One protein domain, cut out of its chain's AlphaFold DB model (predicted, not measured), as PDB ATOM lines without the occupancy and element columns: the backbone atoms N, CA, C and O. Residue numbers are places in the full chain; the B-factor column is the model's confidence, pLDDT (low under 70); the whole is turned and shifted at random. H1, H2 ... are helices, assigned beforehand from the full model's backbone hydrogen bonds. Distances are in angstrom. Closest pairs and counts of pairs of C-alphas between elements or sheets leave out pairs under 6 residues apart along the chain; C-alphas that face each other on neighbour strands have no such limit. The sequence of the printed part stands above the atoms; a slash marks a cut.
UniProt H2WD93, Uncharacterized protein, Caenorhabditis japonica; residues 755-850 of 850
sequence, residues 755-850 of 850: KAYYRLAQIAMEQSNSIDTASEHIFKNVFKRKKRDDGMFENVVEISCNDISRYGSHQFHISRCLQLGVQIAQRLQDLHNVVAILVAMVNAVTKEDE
ATOM      1  N   LYS A 755     -22.136  56.808  25.073       92.00
ATOM      2  CA  LYS A 755     -21.151  56.165  25.960       92.00
ATOM      3  C   LYS A 755     -21.798  55.622  27.244       92.00
ATOM      4  O   LYS A 755     -21.386  54.572  27.725       92.00
ATOM      5  N   ALA A 756     -22.810  56.305  27.785       94.81
ATOM      6  CA  ALA A 756     -23.556  55.838  28.953       94.81
ATOM      7  C   ALA A 756     -24.465  54.645  28.614       94.81
ATOM      8  O   ALA A 756     -24.442  53.661  29.346       94.81
ATOM      9  N   TYR A 757     -25.172  54.661  27.474       94.88
ATOM     10  CA  TYR A 757     -25.921  53.484  27.004       94.88
ATOM     11  C   TYR A 757     -25.013  52.264  26.786       94.88
ATOM     12  O   TYR A 757     -25.388  51.158  27.161       94.88
ATOM     13  N   TYR A 758     -23.804  52.459  26.250       94.69
ATOM     14  CA  TYR A 758     -22.805  51.394  26.131       94.69
ATOM     15  C   TYR A 758     -22.403  50.816  27.501       94.69
ATOM     16  O   TYR A 758     -22.403  49.598  27.664       94.69
ATOM     17  N   ARG A 759     -22.139  51.652  28.519       95.69
ATOM     18  CA  ARG A 759     -21.839  51.156  29.879       95.69
ATOM     19  C   ARG A 759     -23.038  50.468  30.544       95.69
ATOM     20  O   ARG A 759     -22.849  49.436  31.174       95.69
ATOM     21  N   LEU A 760     -24.262  50.969  30.361       96.06
ATOM     22  CA  LEU A 760     -25.477  50.287  30.835       96.06
ATOM     23  C   LEU A 760     -25.658  48.913  30.167       96.06
ATOM     24  O   LEU A 760     -25.988  47.944  30.845       96.06
ATOM     25  N   ALA A 761     -25.371  48.802  28.865       94.81
ATOM     26  CA  ALA A 761     -25.388  47.529  28.149       94.81
ATOM     27  C   ALA A 761     -24.314  46.544  28.647       94.81
ATOM     28  O   ALA A 761     -24.582  45.347  28.694       94.81
ATOM     29  N   GLN A 762     -23.131  47.020  29.058       93.56
ATOM     30  CA  GLN A 762     -22.112  46.173  29.693       93.56
ATOM     31  C   GLN A 762     -22.554  45.674  31.076       93.56
ATOM     32  O   GLN A 762     -22.507  44.471  31.320       93.56
ATOM     33  N   ILE A 763     -23.088  46.548  31.937       93.88
ATOM     34  CA  ILE A 763     -23.621  46.154  33.255       93.88
ATOM     35  C   ILE A 763     -24.749  45.116  33.098       93.88
ATOM     36  O   ILE A 763     -24.797  44.124  33.823       93.88
ATOM     37  N   ALA A 764     -25.622  45.292  32.103       93.50
ATOM     38  CA  ALA A 764     -26.675  44.333  31.769       93.50
ATOM     39  C   ALA A 764     -26.164  43.032  31.097       93.50
ATOM     40  O   ALA A 764     -26.904  42.054  31.027       93.50
ATOM     41  N   MET A 765     -24.912  42.989  30.626       91.06
ATOM     42  CA  MET A 765     -24.244  41.787  30.094       91.06
ATOM     43  C   MET A 765     -23.413  41.032  31.146       91.06
ATOM     44  O   MET A 765     -23.186  39.833  30.965       91.06
ATOM     45  N   GLU A 766     -22.993  41.702  32.228       88.69
ATOM     46  CA  GLU A 766     -22.505  41.069  33.469       88.69
ATOM     47  C   GLU A 766     -23.654  40.376  34.225       88.69
ATOM     48  O   GLU A 766     -23.495  39.286  34.769       88.69
ATOM     49  N   GLN A 767     -24.836  41.001  34.247       87.19
ATOM     50  CA  GLN A 767     -26.036  40.459  34.884       87.19
ATOM     51  C   GLN A 767     -26.667  39.368  34.008       87.19
ATOM     52  O   GLN A 767     -27.380  39.660  33.050       87.19
ATOM     53  N   SER A 768     -26.449  38.100  34.367       68.25
ATOM     54  CA  SER A 768     -26.825  36.908  33.580       68.25
ATOM     55  C   SER A 768     -28.277  36.857  33.075       68.25
ATOM     56  O   SER A 768     -28.522  36.284  32.015       68.25
ATOM     57  N   ASN A 769     -29.225  37.490  33.775       66.56
ATOM     58  CA  ASN A 769     -30.648  37.535  33.409       66.56
ATOM     59  C   ASN A 769     -31.083  38.816  32.652       66.56
ATOM     60  O   ASN A 769     -32.281  39.024  32.484       66.56
ATOM     61  N   SER A 770     -30.165  39.697  32.221       85.06
ATOM     62  CA  SER A 770     -30.494  41.063  31.744       85.06
ATOM     63  C   SER A 770     -30.117  41.355  30.276       85.06
ATOM     64  O   SER A 770     -30.053  42.510  29.851       85.06
ATOM     65  N   ILE A 771     -29.903  40.320  29.454       89.88
ATOM     66  CA  ILE A 771     -29.432  40.470  28.060       89.88
ATOM     67  C   ILE A 771     -30.438  41.245  27.180       89.88
ATOM     68  O   ILE A 771     -30.027  42.032  26.325       89.88
ATOM     69  N   ASP A 772     -31.747  41.115  27.420       90.31
ATOM     70  CA  ASP A 772     -32.770  41.925  26.739       90.31
ATOM     71  C   ASP A 772     -32.657  43.422  27.080       90.31
ATOM     72  O   ASP A 772     -32.810  44.277  26.207       90.31
ATOM     73  N   THR A 773     -32.288  43.762  28.319       92.62
ATOM     74  CA  THR A 773     -32.011  45.144  28.745       92.62
ATOM     75  C   THR A 773     -30.777  45.702  28.027       92.62
ATOM     76  O   THR A 773     -30.791  46.837  27.548       92.62
ATOM     77  N   ALA A 774     -29.724  44.891  27.863       93.06
ATOM     78  CA  ALA A 774     -28.564  45.260  27.048       93.06
ATOM     79  C   ALA A 774     -28.956  45.496  25.574       93.06
ATOM     80  O   ALA A 774     -28.517  46.468  24.954       93.06
ATOM     81  N   SER A 775     -29.843  44.650  25.036       91.50
ATOM     82  CA  SER A 775     -30.420  44.787  23.694       91.50
ATOM     83  C   SER A 775     -31.218  46.085  23.535       91.50
ATOM     84  O   SER A 775     -31.041  46.791  22.541       91.50
ATOM     85  N   GLU A 776     -32.013  46.489  24.532       91.50
ATOM     86  CA  GLU A 776     -32.676  47.800  24.539       91.50
ATOM     87  C   GLU A 776     -31.663  48.959  24.546       91.50
ATOM     88  O   GLU A 776     -31.782  49.911  23.767       91.50
ATOM     89  N   HIS A 777     -30.637  48.916  25.396       92.88
ATOM     90  CA  HIS A 777     -29.640  49.988  25.447       92.88
ATOM     91  C   HIS A 777     -28.906  50.171  24.105       92.88
ATOM     92  O   HIS A 777     -28.715  51.311  23.675       92.88
ATOM     93  N   ILE A 778     -28.590  49.092  23.382       91.44
ATOM     94  CA  ILE A 778     -27.930  49.180  22.069       91.44
ATOM     95  C   ILE A 778     -28.921  49.426  20.914       91.44
ATOM     96  O   ILE A 778     -28.811  50.438  20.223       91.44
ATOM     97  N   PHE A 779     -29.915  48.560  20.698       87.38
ATOM     98  CA  PHE A 779     -30.758  48.557  19.487       87.38
ATOM     99  C   PHE A 779     -32.010  49.446  19.546       87.38
ATOM    100  O   PHE A 779     -32.653  49.676  18.520       87.38
ATOM    101  N   LYS A 780     -32.379  49.958  20.726       86.12
ATOM    102  CA  LYS A 780     -33.513  50.886  20.903       86.12
ATOM    103  C   LYS A 780     -33.044  52.309  21.213       86.12
ATOM    104  O   LYS A 780     -33.716  53.258  20.816       86.12
ATOM    105  N   ASN A 781     -31.894  52.472  21.876       87.88
ATOM    106  CA  ASN A 781     -31.418  53.779  22.341       87.88
ATOM    107  C   ASN A 781     -30.203  54.340  21.582       87.88
ATOM    108  O   ASN A 781     -30.238  55.523  21.237       87.88
ATOM    109  N   VAL A 782     -29.176  53.530  21.283       85.12
ATOM    110  CA  VAL A 782     -28.051  53.945  20.419       85.12
ATOM    111  C   VAL A 782     -28.466  53.863  18.946       85.12
ATOM    112  O   VAL A 782     -28.700  54.891  18.312       85.12
ATOM    113  N   PHE A 783     -28.642  52.654  18.412       82.44
ATOM    114  CA  PHE A 783     -28.981  52.419  17.007       82.44
ATOM    115  C   PHE A 783     -30.498  52.412  16.789       82.44
ATOM    116  O   PHE A 783     -31.107  51.379  16.516       82.44
ATOM    117  N   LYS A 784     -31.131  53.575  16.959       71.25
ATOM    118  CA  LYS A 784     -32.594  53.729  16.901       71.25
ATOM    119  C   LYS A 784     -33.184  53.172  15.602       71.25
ATOM    120  O   LYS A 784     -33.071  53.795  14.549       71.25
ATOM    121  N   ARG A 785     -33.898  52.043  15.703       65.94
ATOM    122  CA  ARG A 785     -34.762  51.525  14.630       65.94
ATOM    123  C   ARG A 785     -35.727  52.626  14.180       65.94
ATOM    124  O   ARG A 785     -36.618  53.014  14.938       65.94
ATOM    125  N   LYS A 786     -35.571  53.131  12.953       57.75
ATOM    126  CA  LYS A 786     -36.605  53.963  12.330       57.75
ATOM    127  C   LYS A 786     -37.662  53.039  11.758       57.75
ATOM    128  O   LYS A 786     -37.367  52.267  10.847       57.75
ATOM    129  N   LYS A 787     -38.900  53.186  12.229       54.59
ATOM    130  CA  LYS A 787     -40.038  52.644  11.500       54.59
ATOM    131  C   LYS A 787     -40.092  53.336  10.136       54.59
ATOM    132  O   LYS A 787     -40.219  54.556  10.077       54.59
ATOM    133  N   ARG A 788     -39.942  52.572   9.055       52.97
ATOM    134  CA  ARG A 788     -40.353  53.009   7.715       52.97
ATOM    135  C   ARG A 788     -41.752  52.464   7.491       52.97
ATOM    136  O   ARG A 788     -41.952  51.262   7.637       52.97
ATOM    137  N   ASP A 789     -42.686  53.338   7.145       47.62
ATOM    138  CA  ASP A 789     -44.096  52.964   6.986       47.62
ATOM    139  C   ASP A 789     -44.402  52.244   5.660       47.62
ATOM    140  O   ASP A 789     -45.509  51.747   5.478       47.62
ATOM    141  N   ASP A 790     -43.408  52.113   4.774       46.97
ATOM    142  CA  ASP A 790     -43.494  51.342   3.532       46.97
ATOM    143  C   ASP A 790     -42.571  50.112   3.536       46.97
ATOM    144  O   ASP A 790     -41.350  50.198   3.355       46.97
ATOM    145  N   GLY A 791     -43.188  48.933   3.655       47.44
ATOM    146  CA  GLY A 791     -42.599  47.648   3.279       47.44
ATOM    147  C   GLY A 791     -42.499  46.604   4.394       47.44
ATOM    148  O   GLY A 791     -42.490  46.898   5.581       47.44
ATOM    149  N   MET A 792     -42.344  45.341   3.980       47.56
ATOM    150  CA  MET A 792     -42.326  44.115   4.807       47.56
ATOM    151  C   MET A 792     -41.139  44.002   5.802       47.56
ATOM    152  O   MET A 792     -40.800  42.911   6.254       47.56
ATOM    153  N   PHE A 793     -40.460  45.111   6.099       48.12
ATOM    154  CA  PHE A 793     -39.189  45.195   6.818       48.12
ATOM    155  C   PHE A 793     -39.160  46.395   7.792       48.12
ATOM    156  O   PHE A 793     -38.120  47.023   7.958       48.12
ATOM    157  N   GLU A 794     -40.288  46.722   8.435       47.41
ATOM    158  CA  GLU A 794     -40.496  47.952   9.234       47.41
ATOM    159  C   GLU A 794     -39.497  48.200  10.393       47.41
ATOM    160  O   GLU A 794     -39.465  49.299  10.935       47.41
ATOM    161  N   ASN A 795     -38.683  47.211  10.787       49.97
ATOM    162  CA  ASN A 795     -37.860  47.222  12.008       49.97
ATOM    163  C   ASN A 795     -36.337  47.372  11.785       49.97
ATOM    164  O   ASN A 795     -35.554  47.033  12.673       49.97
ATOM    165  N   VAL A 796     -35.885  47.874  10.629       51.53
ATOM    166  CA  VAL A 796     -34.441  48.035  10.363       51.53
ATOM    167  C   VAL A 796     -33.776  48.960  11.393       51.53
ATOM    168  O   VAL A 796     -34.152  50.120  11.567       51.53
ATOM    169  N   VAL A 797     -32.734  48.432  12.038       54.44
ATOM    170  CA  VAL A 797     -31.740  49.183  12.817       54.44
ATOM    171  C   VAL A 797     -30.976  50.087  11.846       54.44
ATOM    172  O   VAL A 797     -30.064  49.637  11.156       54.44
ATOM    173  N   GLU A 798     -31.385  51.351  11.729       57.78
ATOM    174  CA  GLU A 798     -30.740  52.309  10.826       57.78
ATOM    175  C   GLU A 798     -29.536  52.945  11.525       57.78
ATOM    176  O   GLU A 798     -29.624  54.029  12.097       57.78
ATOM    177  N   ILE A 799     -28.400  52.246  11.477       60.56
ATOM    178  CA  ILE A 799     -27.094  52.867  11.716       60.56
ATOM    179  C   ILE A 799     -26.851  53.799  10.530       60.56
ATOM    180  O   ILE A 799     -26.839  53.337   9.385       60.56
ATOM    181  N   SER A 800     -26.730  55.105  10.772       58.28
ATOM    182  CA  SER A 800     -26.521  56.042   9.674       58.28
ATOM    183  C   SER A 800     -25.128  55.848   9.086       58.28
ATOM    184  O   SER A 800     -24.160  55.635   9.817       58.28
ATOM    185  N   CYS A 801     -24.999  56.006   7.770       56.09
ATOM    186  CA  CYS A 801     -23.695  56.098   7.112       56.09
ATOM    187  C   CYS A 801     -22.883  57.226   7.777       56.09
ATOM    188  O   CYS A 801     -21.766  57.007   8.226       56.09
ATOM    189  N   ASN A 802     -23.540  58.365   8.033       56.31
ATOM    190  CA  ASN A 802     -23.022  59.517   8.774       56.31
ATOM    191  C   ASN A 802     -22.785  59.272  10.281       56.31
ATOM    192  O   ASN A 802     -22.480  60.235  10.977       56.31
ATOM    193  N   ASP A 803     -22.976  58.066  10.821       55.25
ATOM    194  CA  ASP A 803     -22.524  57.691  12.174       55.25
ATOM    195  C   ASP A 803     -21.256  56.819  12.098       55.25
ATOM    196  O   ASP A 803     -20.398  56.892  12.978       55.25
ATOM    197  N   ILE A 804     -21.104  56.054  11.010       58.34
ATOM    198  CA  ILE A 804     -19.935  55.218  10.701       58.34
ATOM    199  C   ILE A 804     -18.781  56.081  10.156       58.34
ATOM    200  O   ILE A 804     -17.672  56.004  10.683       58.34
ATOM    201  N   SER A 805     -19.049  56.976   9.198       53.28
ATOM    202  CA  SER A 805     -18.048  57.835   8.537       53.28
ATOM    203  C   SER A 805     -17.583  59.051   9.365       53.28
ATOM    204  O   SER A 805     -16.842  59.910   8.888       53.28
ATOM    205  N   ARG A 806     -17.989  59.166  10.642       57.97
ATOM    206  CA  ARG A 806     -17.576  60.273  11.531       57.97
ATOM    207  C   ARG A 806     -16.163  60.080  12.082       57.97
ATOM    208  O   ARG A 806     -15.993  59.617  13.217       57.97
ATOM    209  N   TYR A 807     -15.183  60.551  11.315       55.47
ATOM    210  CA  TYR A 807     -13.762  60.617  11.668       55.47
ATOM    211  C   TYR A 807     -13.478  60.940  13.149       55.47
ATOM    212  O   TYR A 807     -13.972  61.922  13.723       55.47
ATOM    213  N   GLY A 808     -12.605  60.133  13.758       64.31
ATOM    214  CA  GLY A 808     -12.061  60.352  15.096       64.31
ATOM    215  C   GLY A 808     -12.778  59.572  16.204       64.31
ATOM    216  O   GLY A 808     -12.947  58.359  16.139       64.31
ATOM    217  N   SER A 809     -13.127  60.245  17.305       65.44
ATOM    218  CA  SER A 809     -13.628  59.576  18.522       65.44
ATOM    219  C   SER A 809     -15.047  59.012  18.404       65.44
ATOM    220  O   SER A 809     -15.420  58.161  19.208       65.44
ATOM    221  N   HIS A 810     -15.845  59.457  17.428       71.94
ATOM    222  CA  HIS A 810     -17.222  58.989  17.276       71.94
ATOM    223  C   HIS A 810     -17.278  57.590  16.649       71.94
ATOM    224  O   HIS A 810     -17.817  56.681  17.274       71.94
ATOM    225  N   GLN A 811     -16.638  57.399  15.490       73.88
ATOM    226  CA  GLN A 811     -16.459  56.099  14.828       73.88
ATOM    227  C   GLN A 811     -15.929  55.019  15.790       73.88
ATOM    228  O   GLN A 811     -16.471  53.919  15.844       73.88
ATOM    229  N   PHE A 812     -14.947  55.353  16.637       76.12
ATOM    230  CA  PHE A 812     -14.423  54.457  17.681       76.12
ATOM    231  C   PHE A 812     -15.500  53.997  18.688       76.12
ATOM    232  O   PHE A 812     -15.598  52.811  19.007       76.12
ATOM    233  N   HIS A 813     -16.352  54.907  19.170       81.00
ATOM    234  CA  HIS A 813     -17.450  54.552  20.076       81.00
ATOM    235  C   HIS A 813     -18.589  53.795  19.369       81.00
ATOM    236  O   HIS A 813     -19.176  52.896  19.972       81.00
ATOM    237  N   ILE A 814     -18.876  54.111  18.103       82.88
ATOM    238  CA  ILE A 814     -19.852  53.383  17.276       82.88
ATOM    239  C   ILE A 814     -19.376  51.951  17.003       82.88
ATOM    240  O   ILE A 814     -20.163  51.021  17.173       82.88
ATOM    241  N   SER A 815     -18.089  51.754  16.697       82.19
ATOM    242  CA  SER A 815     -17.466  50.432  16.539       82.19
ATOM    243  C   SER A 815     -17.640  49.563  17.792       82.19
ATOM    244  O   SER A 815     -18.094  48.425  17.698       82.19
ATOM    245  N   ARG A 816     -17.431  50.123  18.991       85.56
ATOM    246  CA  ARG A 816     -17.682  49.398  20.250       85.56
ATOM    247  C   ARG A 816     -19.150  49.086  20.516       85.56
ATOM    248  O   ARG A 816     -19.466  48.001  21.003       85.56
ATOM    249  N   CYS A 817     -20.062  49.993  20.169       89.69
ATOM    250  CA  CYS A 817     -21.499  49.713  20.248       89.69
ATOM    251  C   CYS A 817     -21.914  48.611  19.255       89.69
ATOM    252  O   CYS A 817     -22.768  47.791  19.582       89.69
ATOM    253  N   LEU A 818     -21.284  48.558  18.075       87.88
ATOM    254  CA  LEU A 818     -21.443  47.489  17.085       87.88
ATOM    255  C   LEU A 818     -20.921  46.144  17.607       87.88
ATOM    256  O   LEU A 818     -21.664  45.168  17.580       87.88
ATOM    257  N   GLN A 819     -19.688  46.094  18.124       89.56
ATOM    258  CA  GLN A 819     -19.078  44.887  18.700       89.56
ATOM    259  C   GLN A 819     -19.955  44.295  19.815       89.56
ATOM    260  O   GLN A 819     -20.353  43.130  19.741       89.56
ATOM    261  N   LEU A 820     -20.345  45.116  20.798       91.19
ATOM    262  CA  LEU A 820     -21.225  44.690  21.890       91.19
ATOM    263  C   LEU A 820     -22.626  44.301  21.381       91.19
ATOM    264  O   LEU A 820     -23.193  43.309  21.833       91.19
ATOM    265  N   GLY A 821     -23.165  45.018  20.389       90.94
ATOM    266  CA  GLY A 821     -24.420  44.667  19.721       90.94
ATOM    267  C   GLY A 821     -24.378  43.300  19.029       90.94
ATOM    268  O   GLY A 821     -25.337  42.535  19.133       90.94
ATOM    269  N   VAL A 822     -23.266  42.949  18.376       89.75
ATOM    270  CA  VAL A 822     -23.056  41.619  17.779       89.75
ATOM    271  C   VAL A 822     -22.991  40.537  18.861       89.75
ATOM    272  O   VAL A 822     -23.645  39.508  18.700       89.75
ATOM    273  N   GLN A 823     -22.289  40.773  19.977       90.75
ATOM    274  CA  GLN A 823     -22.265  39.839  21.113       90.75
ATOM    275  C   GLN A 823     -23.671  39.615  21.704       90.75
ATOM    276  O   GLN A 823     -24.080  38.470  21.898       90.75
ATOM    277  N   ILE A 824     -24.436  40.689  21.939       91.56
ATOM    278  CA  ILE A 824     -25.820  40.628  22.441       91.56
ATOM    279  C   ILE A 824     -26.710  39.840  21.471       91.56
ATOM    280  O   ILE A 824     -27.384  38.894  21.876       91.56
ATOM    281  N   ALA A 825     -26.680  40.176  20.179       89.94
ATOM    282  CA  ALA A 825     -27.490  39.502  19.168       89.94
ATOM    283  C   ALA A 825     -27.084  38.027  18.976       89.94
ATOM    284  O   ALA A 825     -27.941  37.188  18.703       89.94
ATOM    285  N   GLN A 826     -25.806  37.677  19.175       88.31
ATOM    286  CA  GLN A 826     -25.356  36.285  19.215       88.31
ATOM    287  C   GLN A 826     -25.874  35.548  20.457       88.31
ATOM    288  O   GLN A 826     -26.375  34.437  20.302       88.31
ATOM    289  N   ARG A 827     -25.809  36.140  21.660       88.44
ATOM    290  CA  ARG A 827     -26.350  35.518  22.887       88.44
ATOM    291  C   ARG A 827     -27.867  35.295  22.787       88.44
ATOM    292  O   ARG A 827     -28.329  34.199  23.088       88.44
ATOM    293  N   LEU A 828     -28.617  36.274  22.272       89.12
ATOM    294  CA  LEU A 828     -30.073  36.187  22.052       89.12
ATOM    295  C   LEU A 828     -30.491  35.328  20.839       89.12
ATOM    296  O   LEU A 828     -31.684  35.130  20.623       89.12
ATOM    297  N   GLN A 829     -29.545  34.846  20.020       87.12
ATOM    298  CA  GLN A 829     -29.807  34.224  18.708       87.12
ATOM    299  C   GLN A 829     -30.658  35.110  17.758       87.12
ATOM    300  O   GLN A 829     -31.338  34.614  16.854       87.12
ATOM    301  N   ASP A 830     -30.605  36.438  17.925       86.19
ATOM    302  CA  ASP A 830     -31.384  37.405  17.146       86.19
ATOM    303  C   ASP A 830     -30.755  37.634  15.758       86.19
ATOM    304  O   ASP A 830     -29.957  38.549  15.522       86.19
ATOM    305  N   LEU A 831     -31.157  36.792  14.803       84.00
ATOM    306  CA  LEU A 831     -30.780  36.931  13.396       84.00
ATOM    307  C   LEU A 831     -31.240  38.268  12.783       84.00
ATOM    308  O   LEU A 831     -30.581  38.753  11.865       84.00
ATOM    309  N   HIS A 832     -32.332  38.871  13.267       84.69
ATOM    310  CA  HIS A 832     -32.863  40.118  12.719       84.69
ATOM    311  C   HIS A 832     -31.931  41.295  13.025       84.69
ATOM    312  O   HIS A 832     -31.591  42.050  12.115       84.69
ATOM    313  N   ASN A 833     -31.434  41.409  14.263       84.38
ATOM    314  CA  ASN A 833     -30.419  42.409  14.609       84.38
ATOM    315  C   ASN A 833     -29.103  42.179  13.850       84.38
ATOM    316  O   ASN A 833     -28.538  43.135  13.319       84.38
ATOM    317  N   VAL A 834     -28.636  40.929  13.724       85.12
ATOM    318  CA  VAL A 834     -27.410  40.618  12.959       85.12
ATOM    319  C   VAL A 834     -27.547  41.006  11.483       85.12
ATOM    320  O   VAL A 834     -26.639  41.617  10.924       85.12
ATOM    321  N   VAL A 835     -28.676  40.694  10.842       83.69
ATOM    322  CA  VAL A 835     -28.912  41.070   9.441       83.69
ATOM    323  C   VAL A 835     -29.155  42.571   9.286       83.69
ATOM    324  O   VAL A 835     -28.711  43.142   8.294       83.69
ATOM    325  N   ALA A 836     -29.777  43.242  10.257       80.38
ATOM    326  CA  ALA A 836     -29.916  44.697  10.235       80.38
ATOM    327  C   ALA A 836     -28.554  45.412  10.324       80.38
ATOM    328  O   ALA A 836     -28.314  46.318   9.528       80.38
ATOM    329  N   ILE A 837     -27.638  44.955  11.193       81.56
ATOM    330  CA  ILE A 837     -26.246  45.442  11.246       81.56
ATOM    331  C   ILE A 837     -25.558  45.250   9.888       81.56
ATOM    332  O   ILE A 837     -25.047  46.215   9.324       81.56
ATOM    333  N   LEU A 838     -25.577  44.031   9.333       83.56
ATOM    334  CA  LEU A 838     -24.905  43.736   8.060       83.56
ATOM    335  C   LEU A 838     -25.469  44.571   6.902       83.56
ATOM    336  O   LEU A 838     -24.703  45.128   6.122       83.56
ATOM    337  N   VAL A 839     -26.795  44.719   6.810       80.12
ATOM    338  CA  VAL A 839     -27.432  45.572   5.794       80.12
ATOM    339  C   VAL A 839     -27.055  47.045   5.989       80.12
ATOM    340  O   VAL A 839     -26.817  47.732   4.999       80.12
ATOM    341  N   ALA A 840     -26.959  47.546   7.226       76.62
ATOM    342  CA  ALA A 840     -26.532  48.921   7.488       76.62
ATOM    343  C   ALA A 840     -25.059  49.163   7.104       76.62
ATOM    344  O   ALA A 840     -24.767  50.161   6.451       76.62
ATOM    345  N   MET A 841     -24.156  48.229   7.425       76.06
ATOM    346  CA  MET A 841     -22.739  48.304   7.034       76.06
ATOM    347  C   MET A 841     -22.562  48.276   5.511       76.06
ATOM    348  O   MET A 841     -21.859  49.120   4.966       76.06
ATOM    349  N   VAL A 842     -23.251  47.369   4.810       77.94
ATOM    350  CA  VAL A 842     -23.223  47.311   3.335       77.94
ATOM    351  C   VAL A 842     -23.745  48.616   2.732       77.94
ATOM    352  O   VAL A 842     -23.098  49.174   1.854       77.94
ATOM    353  N   ASN A 843     -24.856  49.153   3.253       75.75
ATOM    354  CA  ASN A 843     -25.405  50.436   2.803       75.75
ATOM    355  C   ASN A 843     -24.455  51.630   3.045       75.75
ATOM    356  O   ASN A 843     -24.595  52.638   2.353       75.75
ATOM    357  N   ALA A 844     -23.539  51.555   4.017       71.06
ATOM    358  CA  ALA A 844     -22.518  52.578   4.245       71.06
ATOM    359  C   ALA A 844     -21.397  52.489   3.198       71.06
ATOM    360  O   ALA A 844     -21.196  53.451   2.466       71.06
ATOM    361  N   VAL A 845     -20.786  51.310   3.019       71.62
ATOM    362  CA  VAL A 845     -19.721  51.083   2.018       71.62
ATOM    363  C   VAL A 845     -20.181  51.446   0.595       71.62
ATOM    364  O   VAL A 845     -19.419  52.000  -0.195       71.62
ATOM    365  N   THR A 846     -21.458  51.212   0.262       72.81
ATOM    366  CA  THR A 846     -22.044  51.599  -1.040       72.81
ATOM    367  C   THR A 846     -22.272  53.099  -1.244       72.81
ATOM    368  O   THR A 846     -22.675  53.490  -2.339       72.81
ATOM    369  N   LYS A 847     -22.095  53.922  -0.204       67.69
ATOM    370  CA  LYS A 847     -22.391  55.361  -0.211       67.69
ATOM    371  C   LYS A 847     -21.197  56.272   0.039       67.69
ATOM    372  O   LYS A 847     -21.334  57.458  -0.212       67.69
ATOM    373  N   GLU A 848     -20.064  55.763   0.509       56.06
ATOM    374  CA  GLU A 848     -18.861  56.568   0.797       56.06
ATOM    375  C   GLU A 848     -18.118  57.038  -0.486       56.06
ATOM    376  O   GLU A 848     -16.896  57.097  -0.505       56.06
ATOM    377  N   ASP A 849     -18.878  57.359  -1.546       43.31
ATOM    378  CA  ASP A 849     -18.474  58.146  -2.729       43.31
ATOM    379  C   ASP A 849     -19.259  59.491  -2.824       43.31
ATOM    380  O   ASP A 849     -19.079  60.232  -3.791       43.31
ATOM    381  N   GLU A 850     -20.131  59.804  -1.844       38.53
ATOM    382  CA  GLU A 850     -20.707  61.143  -1.557       38.53
ATOM    383  C   GLU A 850     -20.149  61.703  -0.234       38.53
ATOM    384  O   GLU A 850     -19.824  62.912  -0.207       38.53
TER     385      GLU A 850
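AT A GLANCE: This is residues 755 to 850 of the 850 residues of an uncharacterized protein of Caenorhabditis japonica (UniProt H2WD93). One long helix, H4, runs through the middle of a flat body, with the helical hairpin H1 and H2 packed on one side of it and H5 folded back along part of the other. The short H3 packs on both H4 and H5, and the long link before it, residues 783 to 800, has no named element, its C-alphas lying 5 to 21 A from the mean of all C-alphas. The 96 printed residues have five named helices, H1 to H5 in chain order, and no named strand; the class is all helix. The whole is compact, with a radius of gyration of the C-alphas of 13.4 A and spans of 42 by 36 by 19 A.

HOW THE PARTS SIT: The hub is H4, residues 809 to 827, touching four helices. H2, residues 771 to 782, touches it closest at the C-alphas of Ile 778 and Gly 821, 6.2 A apart, opposite ways at a shallow tilt of 33 degrees, only just short of steep. H1, residues 755 to 766, touches H4 at Tyr 758 and Cys 817, their closest C-alphas, 6.3 A apart. H1 and H2 form a hairpin, closest at the C-alphas of Ala 761 and Ala 774, 4.1 A. H1, H2 and H4 make an up and down bundle, each running against the one before. H5, residues 831 to 845, forms a hairpin with H4; residues 818 to 826 of H4 touch residues 831 to 837 of H5, closest at the C-alphas of Ala 825 and Asn 833, 6.1 A. H3, residues 801 to 804, touches residues 840 to 844 of H5, closest at the C-alphas of Cys 801 and Ala 844, 4.7 A, and residues 810 to 815 of H4, closest at those of Ile 804 and Gln 811, 5.5 A. H1 and H5 are apart. Every O i to N i+4 pair is within hydrogen-bond range in H1, H4 and H5, and 7 of 8 in H2; H3 is too short for one.

IN THESE COORDINATES: H1 begins at C-alpha 755 (-21.151, 56.165, 25.960) and is 16.9 A long; H2 is 15.6 A, H4 27.6 A. H5, 21.3 A, ends at C-alpha 845 (-19.721, 51.083, 2.018).

THE WHOLE: The C-alphas farthest apart are those of Asn 769 and Asp 849, 43.3 A. The printed part has no cut. The link from H2 to H3, residues 783 to 800, is long. The model's pLDDT is under 70 in residues 768 to 769, 785 to 809 and 847 to 850.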